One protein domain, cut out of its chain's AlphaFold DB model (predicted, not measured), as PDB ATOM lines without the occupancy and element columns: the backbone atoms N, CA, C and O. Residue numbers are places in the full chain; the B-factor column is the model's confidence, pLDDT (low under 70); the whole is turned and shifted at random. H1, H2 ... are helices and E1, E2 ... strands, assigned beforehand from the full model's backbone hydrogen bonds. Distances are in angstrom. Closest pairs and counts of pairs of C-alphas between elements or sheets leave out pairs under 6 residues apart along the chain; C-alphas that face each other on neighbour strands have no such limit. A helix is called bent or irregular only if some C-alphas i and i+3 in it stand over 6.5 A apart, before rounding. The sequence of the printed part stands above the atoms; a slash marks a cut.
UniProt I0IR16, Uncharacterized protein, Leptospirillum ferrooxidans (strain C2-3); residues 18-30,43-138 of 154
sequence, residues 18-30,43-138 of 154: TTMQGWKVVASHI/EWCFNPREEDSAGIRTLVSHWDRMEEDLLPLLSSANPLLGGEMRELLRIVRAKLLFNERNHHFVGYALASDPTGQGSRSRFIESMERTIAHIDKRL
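What this domain is: This is residues 18 to 30 and 43 to 138 of the 154 residues of an uncharacterized protein of Leptospirillum ferrooxidans (strain C2-3) (UniProt I0IR16). Four helices make an elongated up-and-down bundle, each running against the one before it: the long hairpin H2 and H3 on one side, H4 and the shorter H1 on the other. A small antiparallel sheet of E1 and E2 sits at the end where H2 and H4 begin. The printed part has 109 residues, in the order H1, E1, H2, H3, E2, H4, and is mostly helix. It is compact, with a radius of gyration of the C-alphas of 15.0 A and spans of 48 by 29 by 21 A.

Where its parts are: H1 is residues 18 to 29, 17.0 A long, from C-alpha 18 at (-25.514, 30.549, 33.001). E1 is residues 43 to 46. H2, residues 50 to 77, is 41.4 A long, with a kink of 27 degrees near residue 70; it is only just irregular, C-alphas 69 and 72 being 6.7 A apart. H3 is residues 79 to 102, 34.3 A. E2 is residues 105 to 107. H4, residues 117 to 138, 31.7 A, ends at C-alpha 138 (-29.842, 19.645, 21.991).

How they stand to each other: H1 touches H4 at a shallow tilt of 5 degrees, closest at C-alphas 24 and 124, 6.6 A. H2 touches H1 with residues 52 to 63 alone, closest at C-alphas 26 and 55, 6.1 A. The hairpin H2 and H3 touches closest at C-alphas 75 and 82, 4.6 A. H3 and H4 are close but not clearly touching. In the sheet N 107 and O 44 are 3.0 A apart. Every O i to N i+4 pair is within hydrogen-bond range in H1, H3 and H4, and 20 of 24 in H2.

The domain as a whole: The farthest C-alphas, Ser 76 and Pro 114, are 48.7 A apart. Residues 31 to 42 are not printed; C-alphas 30 and 43 are 15.9 A apart across this cut. No link printed whole is long. Mean pLDDT of the printed part is 75.1; residues 102 to 111 are among those under 70.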
ATOM      1  N   THR A  18     -25.131  29.519  32.020       76.31
ATOM      2  CA  THR A  18     -25.514  30.549  33.001       76.31
ATOM      3  C   THR A  18     -26.266  29.934  34.180       76.31
ATOM      4  O   THR A  18     -25.976  30.231  35.341       76.31
ATOM      5  N   THR A  19     -27.190  29.013  33.900       73.75
ATOM      6  CA  THR A  19     -27.943  28.280  34.925       73.75
ATOM      7  C   THR A  19     -27.013  27.426  35.786       73.75
ATOM      8  O   THR A  19     -27.064  27.509  37.014       73.75
ATOM      9  N   MET A  20     -26.099  26.668  35.170       76.81
ATOM     10  CA  MET A  20     -25.095  25.868  35.879       76.81
ATOM     11  C   MET A  20     -24.201  26.723  36.784       76.81
ATOM     12  O   MET A  20     -23.970  26.380  37.946       76.81
ATOM     13  N   GLN A  21     -23.726  27.861  36.278       80.88
ATOM     14  CA  GLN A  21     -22.891  28.766  37.056       80.88
ATOM     15  C   GLN A  21     -23.650  29.339  38.258       80.88
ATOM     16  O   GLN A  21     -23.098  29.401  39.357       80.88
ATOM     17  N   GLY A  22     -24.929  29.680  38.083       76.81
ATOM     18  CA  GLY A  22     -25.797  30.091  39.183       76.81
ATOM     19  C   GLY A  22     -25.900  29.020  40.274       76.81
ATOM     20  O   GLY A  22     -25.738  29.328  41.455       76.81
ATOM     21  N   TRP A  23     -26.116  27.756  39.896       74.62
ATOM     22  CA  TRP A  23     -26.197  26.642  40.850       74.62
ATOM     23  C   TRP A  23     -24.915  26.471  41.658       74.62
ATOM     24  O   TRP A  23     -24.981  26.279  42.872       74.62
ATOM     25  N   LYS A  24     -23.750  26.577  41.008       79.62
ATOM     26  CA  LYS A  24     -22.448  26.514  41.685       79.62
ATOM     27  C   LYS A  24     -22.308  27.621  42.718       79.62
ATOM     28  O   LYS A  24     -21.981  27.338  43.865       79.62
ATOM     29  N   VAL A  25     -22.616  28.862  42.335       79.69
ATOM     30  CA  VAL A  25     -22.560  30.011  43.250       79.69
ATOM     31  C   VAL A  25     -23.459  29.768  44.459       79.69
ATOM     32  O   VAL A  25     -22.993  29.880  45.589       79.69
ATOM     33  N   VAL A  26     -24.711  29.365  44.252       75.19
ATOM     34  CA  VAL A  26     -25.645  29.112  45.356       75.19
ATOM     35  C   VAL A  26     -25.154  27.968  46.256       75.19
ATOM     36  O   VAL A  26     -25.044  28.144  47.469       75.19
ATOM     37  N   ALA A  27     -24.761  26.823  45.692       75.69
ATOM     38  CA  ALA A  27     -24.308  25.661  46.463       75.69
ATOM     39  C   ALA A  27     -23.014  25.912  47.265       75.69
ATOM     40  O   ALA A  27     -22.832  25.349  48.348       75.69
ATOM     41  N   SER A  28     -22.108  26.746  46.745       78.94
ATOM     42  CA  SER A  28     -20.850  27.091  47.413       78.94
ATOM     43  C   SER A  28     -21.038  28.011  48.622       78.94
ATOM     44  O   SER A  28     -20.263  27.903  49.572       78.94
ATOM     45  N   HIS A  29     -22.049  28.885  48.602       76.81
ATOM     46  CA  HIS A  29     -22.264  29.894  49.646       76.81
ATOM     47  C   HIS A  29     -23.297  29.484  50.699       76.81
ATOM     48  O   HIS A  29     -23.254  30.014  51.808       76.81
ATOM     49  N   ILE A  30     -24.186  28.527  50.407       74.69
ATOM     50  CA  ILE A  30     -25.139  28.050  51.413       74.69
ATOM     51  C   ILE A  30     -24.410  27.234  52.501       74.69
ATOM     52  O   ILE A  30     -23.664  26.294  52.175       74.69
ATOM     53  N   GLU A  43     -27.445  12.361  57.460       70.50
ATOM     54  CA  GLU A  43     -27.623  13.146  56.240       70.50
ATOM     55  C   GLU A  43     -27.131  14.590  56.403       70.50
ATOM     56  O   GLU A  43     -27.207  15.215  57.469       70.50
ATOM     57  N   TRP A  44     -26.605  15.124  55.303       71.75
ATOM     58  CA  TRP A  44     -26.179  16.511  55.213       71.75
ATOM     59  C   TRP A  44     -27.116  17.259  54.295       71.75
ATOM     60  O   TRP A  44     -27.493  16.786  53.222       71.75
ATOM     61  N   CYS A  45     -27.468  18.463  54.710       70.75
ATOM     62  CA  CYS A  45     -28.313  19.307  53.911       70.75
ATOM     63  C   CYS A  45     -27.790  20.738  53.874       70.75
ATOM     64  O   CYS A  45     -27.223  21.246  54.841       70.75
ATOM     65  N   PHE A  46     -27.974  21.410  52.747       71.25
ATOM     66  CA  PHE A  46     -27.781  22.857  52.692       71.25
ATOM     67  C   PHE A  46     -28.928  23.510  53.462       71.25
ATOM     68  O   PHE A  46     -30.068  23.204  53.144       71.25
ATOM     69  N   ASN A  47     -28.665  24.383  54.432       70.62
ATOM     70  CA  ASN A  47     -29.715  25.171  55.087       70.62
ATOM     71  C   ASN A  47     -29.591  26.632  54.633       70.62
ATOM     72  O   ASN A  47     -28.798  27.377  55.221       70.62
ATOM     73  N   PRO A  48     -30.279  27.039  53.553       66.25
ATOM     74  CA  PRO A  48     -30.272  28.423  53.110       66.25
ATOM     75  C   PRO A  48     -30.799  29.322  54.226       66.25
ATOM     76  O   PRO A  48     -31.871  29.085  54.781       66.25
ATOM     77  N   ARG A  49     -30.060  30.389  54.527       70.56
ATOM     78  CA  ARG A  49     -30.608  31.485  55.323       70.56
ATOM     79  C   ARG A  49     -31.667  32.216  54.491       70.56
ATOM     80  O   ARG A  49     -31.817  31.982  53.284       70.56
ATOM     81  N   GLU A  50     -32.425  33.103  55.116       71.88
ATOM     82  CA  GLU A  50     -33.486  33.843  54.426       71.88
ATOM     83  C   GLU A  50     -32.919  34.682  53.262       71.88
ATOM     84  O   GLU A  50     -33.487  34.708  52.168       71.88
ATOM     85  N   GLU A  51     -31.720  35.240  53.447       68.50
ATOM     86  CA  GLU A  51     -30.943  35.925  52.414       68.50
ATOM     87  C   GLU A  51     -30.503  35.003  51.260       68.50
ATOM     88  O   GLU A  51     -30.474  35.426  50.103       68.50
ATOM     89  N   ASP A  52     -30.231  33.726  51.539       67.25
ATOM     90  CA  ASP A  52     -29.794  32.748  50.536       67.25
ATOM     91  C   ASP A  52     -30.991  32.176  49.741       67.25
ATOM     92  O   ASP A  52     -30.840  31.705  48.610       67.25
ATOM     93  N   SER A  53     -32.210  32.271  50.291       70.56
ATOM     94  CA  SER A  53     -33.457  31.840  49.636       70.56
ATOM     95  C   SER A  53     -33.769  32.656  48.376       70.56
ATOM     96  O   SER A  53     -34.397  32.152  47.442       70.56
ATOM     97  N   ALA A  54     -33.292  33.903  48.306       74.69
ATOM     98  CA  ALA A  54     -33.348  34.705  47.085       74.69
ATOM     99  C   ALA A  54     -32.539  34.063  45.946       74.69
ATOM    100  O   ALA A  54     -32.991  34.065  44.803       74.69
ATOM    101  N   GLY A  55     -31.394  33.447  46.255       72.19
ATOM    102  CA  GLY A  55     -30.585  32.715  45.282       72.19
ATOM    103  C   GLY A  55     -31.338  31.528  44.686       72.19
ATOM    104  O   GLY A  55     -31.368  31.374  43.469       72.19
ATOM    105  N   ILE A  56     -32.023  30.739  45.521       72.69
ATOM    106  CA  ILE A  56     -32.834  29.595  45.067       72.69
ATOM    107  C   ILE A  56     -33.962  30.059  44.143       72.69
ATOM    108  O   ILE A  56     -34.133  29.494  43.066       72.69
ATOM    109  N   ARG A  57     -34.686  31.120  44.519       77.38
ATOM    110  CA  ARG A  57     -35.750  31.690  43.677       77.38
ATOM    111  C   ARG A  57     -35.222  32.176  42.329       77.38
ATOM    112  O   ARG A  57     -35.855  31.928  41.308       77.38
ATOM    113  N   THR A  58     -34.045  32.798  42.304       76.75
ATOM    114  CA  THR A  58     -33.382  33.189  41.052       76.75
ATOM    115  C   THR A  58     -33.051  31.972  40.186       76.75
ATOM    116  O   THR A  58     -33.279  32.004  38.980       76.75
ATOM    117  N   LEU A  59     -32.580  30.868  40.777       73.81
ATOM    118  CA  LEU A  59     -32.320  29.631  40.031       73.81
ATOM    119  C   LEU A  59     -33.592  28.996  39.476       73.81
ATOM    120  O   LEU A  59     -33.579  28.537  38.336       73.81
ATOM    121  N   VAL A  60     -34.677  28.987  40.253       79.25
ATOM    122  CA  VAL A  60     -35.994  28.534  39.783       79.25
ATOM    123  C   VAL A  60     -36.468  29.407  38.624       79.25
ATOM    124  O   VAL A  60     -36.876  28.876  37.602       79.25
ATOM    125  N   SER A  61     -36.328  30.730  38.724       80.38
ATOM    126  CA  SER A  61     -36.707  31.651  37.647       80.38
ATOM    127  C   SER A  61     -35.883  31.448  36.370       80.38
ATOM    128  O   SER A  61     -36.446  31.443  35.279       80.38
ATOM    129  N   HIS A  62     -34.566  31.241  36.483       75.81
ATOM    130  CA  HIS A  62     -33.727  30.902  35.328       75.81
ATOM    131  C   HIS A  62     -34.135  29.566  34.700       75.81
ATOM    132  O   HIS A  62     -34.142  29.442  33.477       75.81
ATOM    133  N   TRP A  63     -34.499  28.586  35.530       79.12
ATOM    134  CA  TRP A  63     -34.977  27.288  35.069       79.12
ATOM    135  C   TRP A  63     -36.307  27.393  34.320       79.12
ATOM    136  O   TRP A  63     -36.425  26.868  33.216       79.12
ATOM    137  N   ASP A  64     -37.278  28.103  34.894       82.50
ATOM    138  CA  ASP A  64     -38.598  28.311  34.297       82.50
ATOM    139  C   ASP A  64     -38.471  29.044  32.951       82.50
ATOM    140  O   ASP A  64     -39.044  28.604  31.957       82.50
ATOM    141  N   ARG A  65     -37.628  30.086  32.869       78.25
ATOM    142  CA  ARG A  65     -37.357  30.794  31.608       78.25
ATOM    143  C   ARG A  65     -36.743  29.881  30.545       78.25
ATOM    144  O   ARG A  65     -37.142  29.919  29.388       78.25
ATOM    145  N   MET A  66     -35.785  29.041  30.935       75.69
ATOM    146  CA  MET A  66     -35.196  28.068  30.018       75.69
ATOM    147  C   MET A  66     -36.247  27.076  29.504       75.69
ATOM    148  O   MET A  66     -36.235  26.740  28.325       75.69
ATOM    149  N   GLU A  67     -37.154  26.604  30.361       80.06
ATOM    150  CA  GLU A  67     -38.240  25.705  29.963       80.06
ATOM    151  C   GLU A  67     -39.208  26.381  28.972       80.06
ATOM    152  O   GLU A  67     -39.546  25.779  27.947       80.06
ATOM    153  N   GLU A  68     -39.584  27.636  29.233       82.06
ATOM    154  CA  GLU A  68     -40.426  28.460  28.354       82.06
ATOM    155  C   GLU A  68     -39.794  28.683  26.972       82.06
ATOM    156  O   GLU A  68     -40.487  28.569  25.960       82.06
ATOM    157  N   ASP A  69     -38.483  28.931  26.917       76.62
ATOM    158  CA  ASP A  69     -37.762  29.188  25.666       76.62
ATOM    159  C   ASP A  69     -37.474  27.888  24.878       76.62
ATOM    160  O   ASP A  69     -37.545  27.857  23.645       76.62
ATOM    161  N   LEU A  70     -37.156  26.786  25.571       74.69
ATOM    162  CA  LEU A  70     -36.672  25.538  24.963       74.69
ATOM    163  C   LEU A  70     -37.801  24.631  24.451       74.69
ATOM    164  O   LEU A  70     -37.708  24.057  23.358       74.69
ATOM    165  N   LEU A  71     -38.868  24.452  25.237       76.25
ATOM    166  CA  LEU A  71     -39.916  23.474  24.930       76.25
ATOM    167  C   LEU A  71     -40.659  23.732  23.608       76.25
ATOM    168  O   LEU A  71     -40.913  22.752  22.891       76.25
ATOM    169  N   PRO A  72     -41.002  24.983  23.231       77.75
ATOM    170  CA  PRO A  72     -41.666  25.259  21.956       77.75
ATOM    171  C   PRO A  72     -40.805  24.878  20.742       77.75
ATOM    172  O   PRO A  72     -41.309  24.343  19.748       77.75
ATOM    173  N   LEU A  73     -39.492  25.095  20.828       71.81
ATOM    174  CA  LEU A  73     -38.557  24.796  19.743       71.81
ATOM    175  C   LEU A  73     -38.334  23.293  19.571       71.81
ATOM    176  O   LEU A  73     -38.315  22.790  18.451       71.81
ATOM    177  N   LEU A  74     -38.234  22.545  20.669       70.38
ATOM    178  CA  LEU A  74     -38.076  21.091  20.589       70.38
ATOM    179  C   LEU A  74     -39.347  20.398  20.112       70.38
ATOM    180  O   LEU A  74     -39.279  19.475  19.305       70.38
ATOM    181  N   SER A  75     -40.507  20.880  20.564       71.38
ATOM    182  CA  SER A  75     -41.802  20.343  20.135       71.38
ATOM    183  C   SER A  75     -42.029  20.519  18.630       71.38
ATOM    184  O   SER A  75     -42.690  19.683  18.019       71.38
ATOM    185  N   SER A  76     -41.471  21.576  18.027       70.75
ATOM    186  CA  SER A  76     -41.569  21.829  16.583       70.75
ATOM    187  C   SER A  76     -40.507  21.094  15.757       70.75
ATOM    188  O   SER A  76     -40.800  20.699  14.631       70.75
ATOM    189  N   ALA A  77     -39.306  20.866  16.300       69.19
ATOM    190  CA  ALA A  77     -38.224  20.174  15.596       69.19
ATOM    191  C   ALA A  77     -38.333  18.636  15.648       69.19
ATOM    192  O   ALA A  77     -38.104  17.966  14.643       69.19
ATOM    193  N   ASN A  78     -38.667  18.063  16.810       75.50
ATOM    194  CA  ASN A  78     -38.793  16.616  17.007       75.50
ATOM    195  C   ASN A  78     -39.745  16.317  18.188       75.50
ATOM    196  O   ASN A  78     -39.318  16.382  19.342       75.50
ATOM    197  N   PRO A  79     -41.014  15.936  17.938       75.75
ATOM    198  CA  PRO A  79     -42.013  15.746  18.994       75.75
ATOM    199  C   PRO A  79     -41.648  14.698  20.055       75.75
ATOM    200  O   PRO A  79     -41.969  14.883  21.229       75.75
ATOM    201  N   LEU A  80     -40.966  13.612  19.668       77.06
ATOM    202  CA  LEU A  80     -40.546  12.560  20.604       77.06
ATOM    203  C   LEU A  80     -39.482  13.082  21.570       77.06
ATOM    204  O   LEU A  80     -39.591  12.899  22.781       77.06
ATOM    205  N   LEU A  81     -38.495  13.802  21.038       73.56
ATOM    206  CA  LEU A  81     -37.480  14.448  21.855       73.56
ATOM    207  C   LEU A  81     -38.060  15.595  22.691       73.56
ATOM    208  O   LEU A  81     -37.668  15.772  23.839       73.56
ATOM    209  N   GLY A  82     -39.011  16.359  22.150       75.38
ATOM    210  CA  GLY A  82     -39.732  17.383  22.906       75.38
ATOM    211  C   GLY A  82     -40.433  16.802  24.137       75.38
ATOM    212  O   GLY A  82     -40.425  17.427  25.198       75.38
ATOM    213  N   GLY A  83     -40.976  15.584  24.029       79.38
ATOM    214  CA  GLY A  83     -41.523  14.830  25.160       79.38
ATOM    215  C   GLY A  83     -40.460  14.398  26.174       79.38
ATOM    216  O   GLY A  83     -40.619  14.644  27.368       79.38
ATOM    217  N   GLU A  84     -39.358  13.803  25.712       80.56
ATOM    218  CA  GLU A  84     -38.237  13.387  26.572       80.56
ATOM    219  C   GLU A  84     -37.622  14.575  27.323       80.56
ATOM    220  O   GLU A  84     -37.425  14.519  28.537       80.56
ATOM    221  N   MET A  85     -37.366  15.678  26.619       79.19
ATOM    222  CA  MET A  85     -36.759  16.861  27.212       79.19
ATOM    223  C   MET A  85     -37.688  17.518  28.224       79.19
ATOM    224  O   MET A  85     -37.239  17.910  29.295       79.19
ATOM    225  N   ARG A  86     -38.995  17.568  27.947       81.94
ATOM    226  CA  ARG A  86     -39.988  18.018  28.927       81.94
ATOM    227  C   ARG A  86     -39.917  17.218  30.218       81.94
ATOM    228  O   ARG A  86     -39.970  17.803  31.294       81.94
ATOM    229  N   GLU A  87     -39.759  15.904  30.128       82.75
ATOM    230  CA  GLU A  87     -39.673  15.065  31.318       82.75
ATOM    231  C   GLU A  87     -38.365  15.286  32.090       82.75
ATOM    232  O   GLU A  87     -38.385  15.427  33.314       82.75
ATOM    233  N   LEU A  88     -37.235  15.416  31.388       79.19
ATOM    234  CA  LEU A  88     -35.956  15.783  32.003       79.19
ATOM    235  C   LEU A  88     -36.045  17.136  32.718       79.19
ATOM    236  O   LEU A  88     -35.602  17.263  33.865       79.19
ATOM    237  N   LEU A  89     -36.669  18.126  32.075       79.25
ATOM    238  CA  LEU A  89     -36.852  19.451  32.652       79.25
ATOM    239  C   LEU A  89     -37.747  19.419  33.894       79.25
ATOM    240  O   LEU A  89     -37.404  20.000  34.929       79.25
ATOM    241  N   ARG A  90     -38.839  18.649  33.832       82.50
ATOM    242  CA  ARG A  90     -39.760  18.420  34.947       82.50
ATOM    243  C   ARG A  90     -39.064  17.784  36.149       82.50
ATOM    244  O   ARG A  90     -39.328  18.189  37.282       82.50
ATOM    245  N   ILE A  91     -38.173  16.814  35.935       78.19
ATOM    246  CA  ILE A  91     -37.419  16.150  37.013       78.19
ATOM    247  C   ILE A  91     -36.524  17.150  37.750       78.19
ATOM    248  O   ILE A  91     -36.478  17.149  38.982       78.19
ATOM    249  N   VAL A  92     -35.819  18.021  37.025       77.50
ATOM    250  CA  VAL A  92     -34.958  19.037  37.650       77.50
ATOM    251  C   VAL A  92     -35.788  20.083  38.387       77.50
ATOM    252  O   VAL A  92     -35.475  20.403  39.535       77.50
ATOM    253  N   ARG A  93     -36.883  20.552  37.781       80.62
ATOM    254  CA  ARG A  93     -37.819  21.475  38.429       80.62
ATOM    255  C   ARG A  93     -38.384  20.888  39.720       80.62
ATOM    256  O   ARG A  93     -38.403  21.556  40.747       80.62
ATOM    257  N   ALA A  94     -38.777  19.615  39.706       79.25
ATOM    258  CA  ALA A  94     -39.259  18.922  40.896       79.25
ATOM    259  C   ALA A  94     -38.195  18.868  42.005       79.25
ATOM    260  O   ALA A  94     -38.531  19.083  43.167       79.25
ATOM    261  N   LYS A  95     -36.918  18.645  41.662       74.81
ATOM    262  CA  LYS A  95     -35.810  18.714  42.630       74.81
ATOM    263  C   LYS A  95     -35.659  20.121  43.211       74.81
ATOM    264  O   LYS A  95     -35.546  20.254  44.424       74.81
ATOM    265  N   LEU A  96     -35.700  21.161  42.378       74.50
ATOM    266  CA  LEU A  96     -35.634  22.558  42.822       74.50
ATOM    267  C   LEU A  96     -36.776  22.918  43.781       74.50
ATOM    268  O   LEU A  96     -36.517  23.414  44.875       74.50
ATOM    269  N   LEU A  97     -38.018  22.607  43.407       76.81
ATOM    270  CA  LEU A  97     -39.206  22.875  44.223       76.81
ATOM    271  C   LEU A  97     -39.214  22.058  45.519       76.81
ATOM    272  O   LEU A  97     -39.667  22.538  46.555       76.81
ATOM    273  N   PHE A  98     -38.712  20.821  45.483       74.12
ATOM    274  CA  PHE A  98     -38.524  20.024  46.692       74.12
ATOM    275  C   PHE A  98     -37.527  20.695  47.642       74.12
ATOM    276  O   PHE A  98     -37.800  20.787  48.837       74.12
ATOM    277  N   ASN A  99     -36.413  21.214  47.124       69.06
ATOM    278  CA  ASN A  99     -35.418  21.915  47.936       69.06
ATOM    279  C   ASN A  99     -35.963  23.236  48.501       69.06
ATOM    280  O   ASN A  99     -35.715  23.549  49.665       69.06
ATOM    281  N   GLU A 100     -36.741  23.979  47.708       71.38
ATOM    282  CA  GLU A 100     -37.414  25.204  48.147       71.38
ATOM    283  C   GLU A 100     -38.387  24.923  49.302       71.38
ATOM    284  O   GLU A 100     -38.272  25.530  50.363       71.38
ATOM    285  N   ARG A 101     -39.299  23.955  49.133       73.19
ATOM    286  CA  ARG A 101     -40.325  23.611  50.136       73.19
ATOM    287  C   ARG A 101     -39.749  23.102  51.447       73.19
ATOM    288  O   ARG A 101     -40.321  23.339  52.504       73.19
ATOM    289  N   ASN A 102     -38.657  22.351  51.374       66.12
ATOM    290  CA  ASN A 102     -38.044  21.777  52.561       66.12
ATOM    291  C   ASN A 102     -37.107  22.761  53.267       66.12
ATOM    292  O   ASN A 102     -36.672  22.472  54.380       66.12
ATOM    293  N   HIS A 103     -36.795  23.912  52.659       63.38
ATOM    294  CA  HIS A 103     -35.736  24.814  53.119       63.38
ATOM    295  C   HIS A 103     -34.404  24.084  53.320       63.38
ATOM    296  O   HIS A 103     -33.620  24.447  54.188       63.38
ATOM    297  N   HIS A 104     -34.170  23.006  52.569       65.12
ATOM    298  CA  HIS A 104     -32.879  22.352  52.532       65.12
ATOM    299  C   HIS A 104     -32.701  21.478  51.294       65.12
ATOM    300  O   HIS A 104     -33.633  20.823  50.835       65.12
ATOM    301  N   PHE A 105     -31.480  21.451  50.764       63.66
ATOM    302  CA  PHE A 105     -31.111  20.538  49.685       63.66
ATOM    303  C   PHE A 105     -30.553  19.258  50.294       63.66
ATOM    304  O   PHE A 105     -29.578  19.318  51.043       63.66
ATOM    305  N   VAL A 106     -31.141  18.112  49.974       55.94
ATOM    306  CA  VAL A 106     -30.685  16.822  50.507       55.94
ATOM    307  C   VAL A 106     -29.451  16.358  49.733       55.94
ATOM    308  O   VAL A 106     -29.517  16.092  48.531       55.94
ATOM    309  N   GLY A 107     -28.315  16.271  50.426       56.81
ATOM    310  CA  GLY A 107     -27.103  15.627  49.943       56.81
ATOM    311  C   GLY A 107     -26.902  14.305  50.676       56.81
ATOM    312  O   GLY A 107     -26.716  14.281  51.890       56.81
ATOM    313  N   TYR A 108     -26.907  13.190  49.947       58.41
ATOM    314  CA  TYR A 108     -26.567  11.897  50.538       58.41
ATOM    315  C   TYR A 108     -25.063  11.847  50.818       58.41
ATOM    316  O   TYR A 108     -24.247  11.698  49.901       58.41
ATOM    317  N   ALA A 109     -24.706  11.982  52.090       58.03
ATOM    318  CA  ALA A 109     -23.338  11.855  52.557       58.03
ATOM    319  C   ALA A 109     -23.045  10.419  52.987       58.03
ATOM    320  O   ALA A 109     -23.875   9.751  53.599       58.03
ATOM    321  N   LEU A 110     -21.826   9.958  52.720       59.69
ATOM    322  CA  LEU A 110     -21.301   8.777  53.396       59.69
ATOM    323  C   LEU A 110     -20.925   9.162  54.832       59.69
ATOM    324  O   LEU A 110     -20.502  10.290  55.074       59.69
ATOM    325  N   ALA A 111     -20.985   8.210  55.767       62.38
ATOM    326  CA  ALA A 111     -20.572   8.418  57.162       62.38
ATOM    327  C   ALA A 111     -19.135   8.977  57.313       62.38
ATOM    328  O   ALA A 111     -18.778   9.510  58.358       62.38
ATOM    329  N   SER A 112     -18.319   8.877  56.258       71.56
ATOM    330  CA  SER A 112     -16.957   9.399  56.149       71.56
ATOM    331  C   SER A 112     -16.843  10.871  55.712       71.56
ATOM    332  O   SER A 112     -15.725  11.319  55.477       71.56
ATOM    333  N   ASP A 113     -17.940  11.622  55.555       75.75
ATOM    334  CA  ASP A 113     -17.924  13.044  55.160       75.75
ATOM    335  C   ASP A 113     -18.358  13.963  56.322       75.75
ATOM    336  O   ASP A 113     -19.465  14.503  56.320       75.75
ATOM    337  N   PRO A 114     -17.500  14.172  57.342       74.19
ATOM    338  CA  PRO A 114     -17.844  14.945  58.539       74.19
ATOM    339  C   PRO A 114     -18.002  16.450  58.279       74.19
ATOM    340  O   PRO A 114     -18.372  17.187  59.187       74.19
ATOM    341  N   THR A 115     -17.689  16.915  57.067       78.12
ATOM    342  CA  THR A 115     -17.752  18.333  56.682       78.12
ATOM    343  C   THR A 115     -18.873  18.632  55.687       78.12
ATOM    344  O   THR A 115     -19.119  19.799  55.388       78.12
ATOM    345  N   GLY A 116     -19.501  17.595  55.119       78.44
ATOM    346  CA  GLY A 116     -20.467  17.708  54.028       78.44
ATOM    347  C   GLY A 116     -19.874  18.185  52.692       78.44
ATOM    348  O   GLY A 116     -20.626  18.396  51.738       78.44
ATOM    349  N   GLN A 117     -18.552  18.395  52.586       81.25
ATOM    350  CA  GLN A 117     -17.935  18.921  51.362       81.25
ATOM    351  C   GLN A 117     -17.980  17.910  50.216       81.25
ATOM    352  O   GLN A 117     -18.243  18.294  49.078       81.25
ATOM    353  N   GLY A 118     -17.794  16.618  50.502       79.75
ATOM    354  CA  GLY A 118     -17.946  15.574  49.483       79.75
ATOM    355  C   GLY A 118     -19.381  15.508  48.955       79.75
ATOM    356  O   GLY A 118     -19.614  15.366  47.755       79.75
ATOM    357  N   SER A 119     -20.347  15.695  49.848       78.00
ATOM    358  CA  SER A 119     -21.777  15.745  49.534       78.00
ATOM    359  C   SER A 119     -22.126  16.959  48.677       78.00
ATOM    360  O   SER A 119     -22.856  16.828  47.691       78.00
ATOM    361  N   ARG A 120     -21.534  18.123  48.980       79.69
ATOM    362  CA  ARG A 120     -21.643  19.326  48.146       79.69
ATOM    363  C   ARG A 120     -21.096  19.096  46.742       79.69
ATOM    364  O   ARG A 120     -21.788  19.408  45.774       79.69
ATOM    365  N   SER A 121     -19.901  18.521  46.621       81.06
ATOM    366  CA  SER A 121     -19.310  18.210  45.317       81.06
ATOM    367  C   SER A 121     -20.198  17.263  44.511       81.06
ATOM    368  O   SER A 121     -20.500  17.550  43.358       81.06
ATOM    369  N   ARG A 122     -20.731  16.201  45.127       79.56
ATOM    370  CA  ARG A 122     -21.646  15.257  44.457       79.56
ATOM    371  C   ARG A 122     -22.946  15.901  43.986       79.56
ATOM    372  O   ARG A 122     -23.454  15.537  42.924       79.56
ATOM    373  N   PHE A 123     -23.498  16.830  44.766       77.94
ATOM    374  CA  PHE A 123     -24.665  17.607  44.353       77.94
ATOM    375  C   PHE A 123     -24.356  18.424  43.093       77.94
ATOM    376  O   PHE A 123     -25.086  18.314  42.108       77.94
ATOM    377  N   ILE A 124     -23.247  19.172  43.095       79.75
ATOM    378  CA  ILE A 124     -22.805  19.968  41.939       79.75
ATOM    379  C   ILE A 124     -22.572  19.058  40.723       79.75
ATOM    380  O   ILE A 124     -23.147  19.302  39.666       79.75
ATOM    381  N   GLU A 125     -21.839  17.956  40.885       82.88
ATOM    382  CA  GLU A 125     -21.584  16.983  39.815       82.88
ATOM    383  C   GLU A 125     -22.876  16.379  39.242       82.88
ATOM    384  O   GLU A 125     -23.000  16.174  38.035       82.88
ATOM    385  N   SER A 126     -23.866  16.069  40.090       79.50
ATOM    386  CA  SER A 126     -25.156  15.549  39.621       79.50
ATOM    387  C   SER A 126     -25.864  16.540  38.704       79.50
ATOM    388  O   SER A 126     -26.570  16.133  37.776       79.50
ATOM    389  N   MET A 127     -25.699  17.828  38.970       77.88
ATOM    390  CA  MET A 127     -26.287  18.887  38.169       77.88
ATOM    391  C   MET A 127     -25.511  19.094  36.882       77.88
ATOM    392  O   MET A 127     -26.128  19.183  35.822       77.88
ATOM    393  N   GLU A 128     -24.180  19.086  36.948       82.00
ATOM    394  CA  GLU A 128     -23.308  19.144  35.771       82.00
ATOM    395  C   GLU A 128     -23.627  18.018  34.792       82.00
ATOM    396  O   GLU A 128     -23.831  18.277  33.608       82.00
ATOM    397  N   ARG A 129     -23.783  16.783  35.287       83.06
ATOM    398  CA  ARG A 129     -24.199  15.642  34.458       83.06
ATOM    399  C   ARG A 129     -25.560  15.861  33.801       83.06
ATOM    400  O   ARG A 129     -25.747  15.461  32.657       83.06
ATOM    401  N   THR A 130     -26.499  16.490  34.507       78.56
ATOM    402  CA  THR A 130     -27.842  16.753  33.972       78.56
ATOM    403  C   THR A 130     -27.797  17.802  32.862       78.56
ATOM    404  O   THR A 130     -28.349  17.571  31.790       78.56
ATOM    405  N   ILE A 131     -27.085  18.915  33.066       78.69
ATOM    406  CA  ILE A 131     -26.912  19.949  32.034       78.69
ATOM    407  C   ILE A 131     -26.138  19.417  30.829       78.69
ATOM    408  O   ILE A 131     -26.562  19.641  29.702       78.69
ATOM    409  N   ALA A 132     -25.051  18.670  31.043       82.06
ATOM    410  CA  ALA A 132     -24.283  18.067  29.955       82.06
ATOM    411  C   ALA A 132     -25.129  17.083  29.134       82.06
ATOM    412  O   ALA A 132     -24.991  17.003  27.915       82.06
ATOM    413  N   HIS A 133     -26.031  16.346  29.790       83.12
ATOM    414  CA  HIS A 133     -26.978  15.490  29.093       83.12
ATOM    415  C   HIS A 133     -27.947  16.310  28.232       83.12
ATOM    416  O   HIS A 133     -28.109  15.993  27.057       83.12
ATOM    417  N   ILE A 134     -28.530  17.386  28.772       78.56
ATOM    418  CA  ILE A 134     -29.413  18.287  28.015       78.56
ATOM    419  C   ILE A 134     -28.669  18.876  26.807       78.56
ATOM    420  O   ILE A 134     -29.136  18.725  25.683       78.56
ATOM    421  N   ASP A 135     -27.487  19.461  27.012       80.12
ATOM    422  CA  ASP A 135     -26.669  20.073  25.955       80.12
ATOM    423  C   ASP A 135     -26.317  19.079  24.835       80.12
ATOM    424  O   ASP A 135     -26.465  19.384  23.648       80.12
ATOM    425  N   LYS A 136     -25.961  17.839  25.200       82.81
ATOM    426  CA  LYS A 136     -25.736  16.757  24.236       82.81
ATOM    427  C   LYS A 136     -26.988  16.473  23.402       82.81
ATOM    428  O   LYS A 136     -26.891  16.392  22.178       82.81
ATOM    429  N   ARG A 137     -28.159  16.334  24.035       78.38
ATOM    430  CA  ARG A 137     -29.422  16.059  23.325       78.38
ATOM    431  C   ARG A 137     -29.815  17.222  22.410       78.38
ATOM    432  O   ARG A 137     -30.245  16.985  21.283       78.38
ATOM    433  N   LEU A 138     -29.619  18.468  22.840       76.38
ATOM    434  CA  LEU A 138     -29.842  19.645  21.991       76.38
ATOM    435  C   LEU A 138     -28.904  19.643  20.783       76.38
ATOM    436  O   LEU A 138     -29.360  19.800  19.651       76.38
TER     437      LEU A 138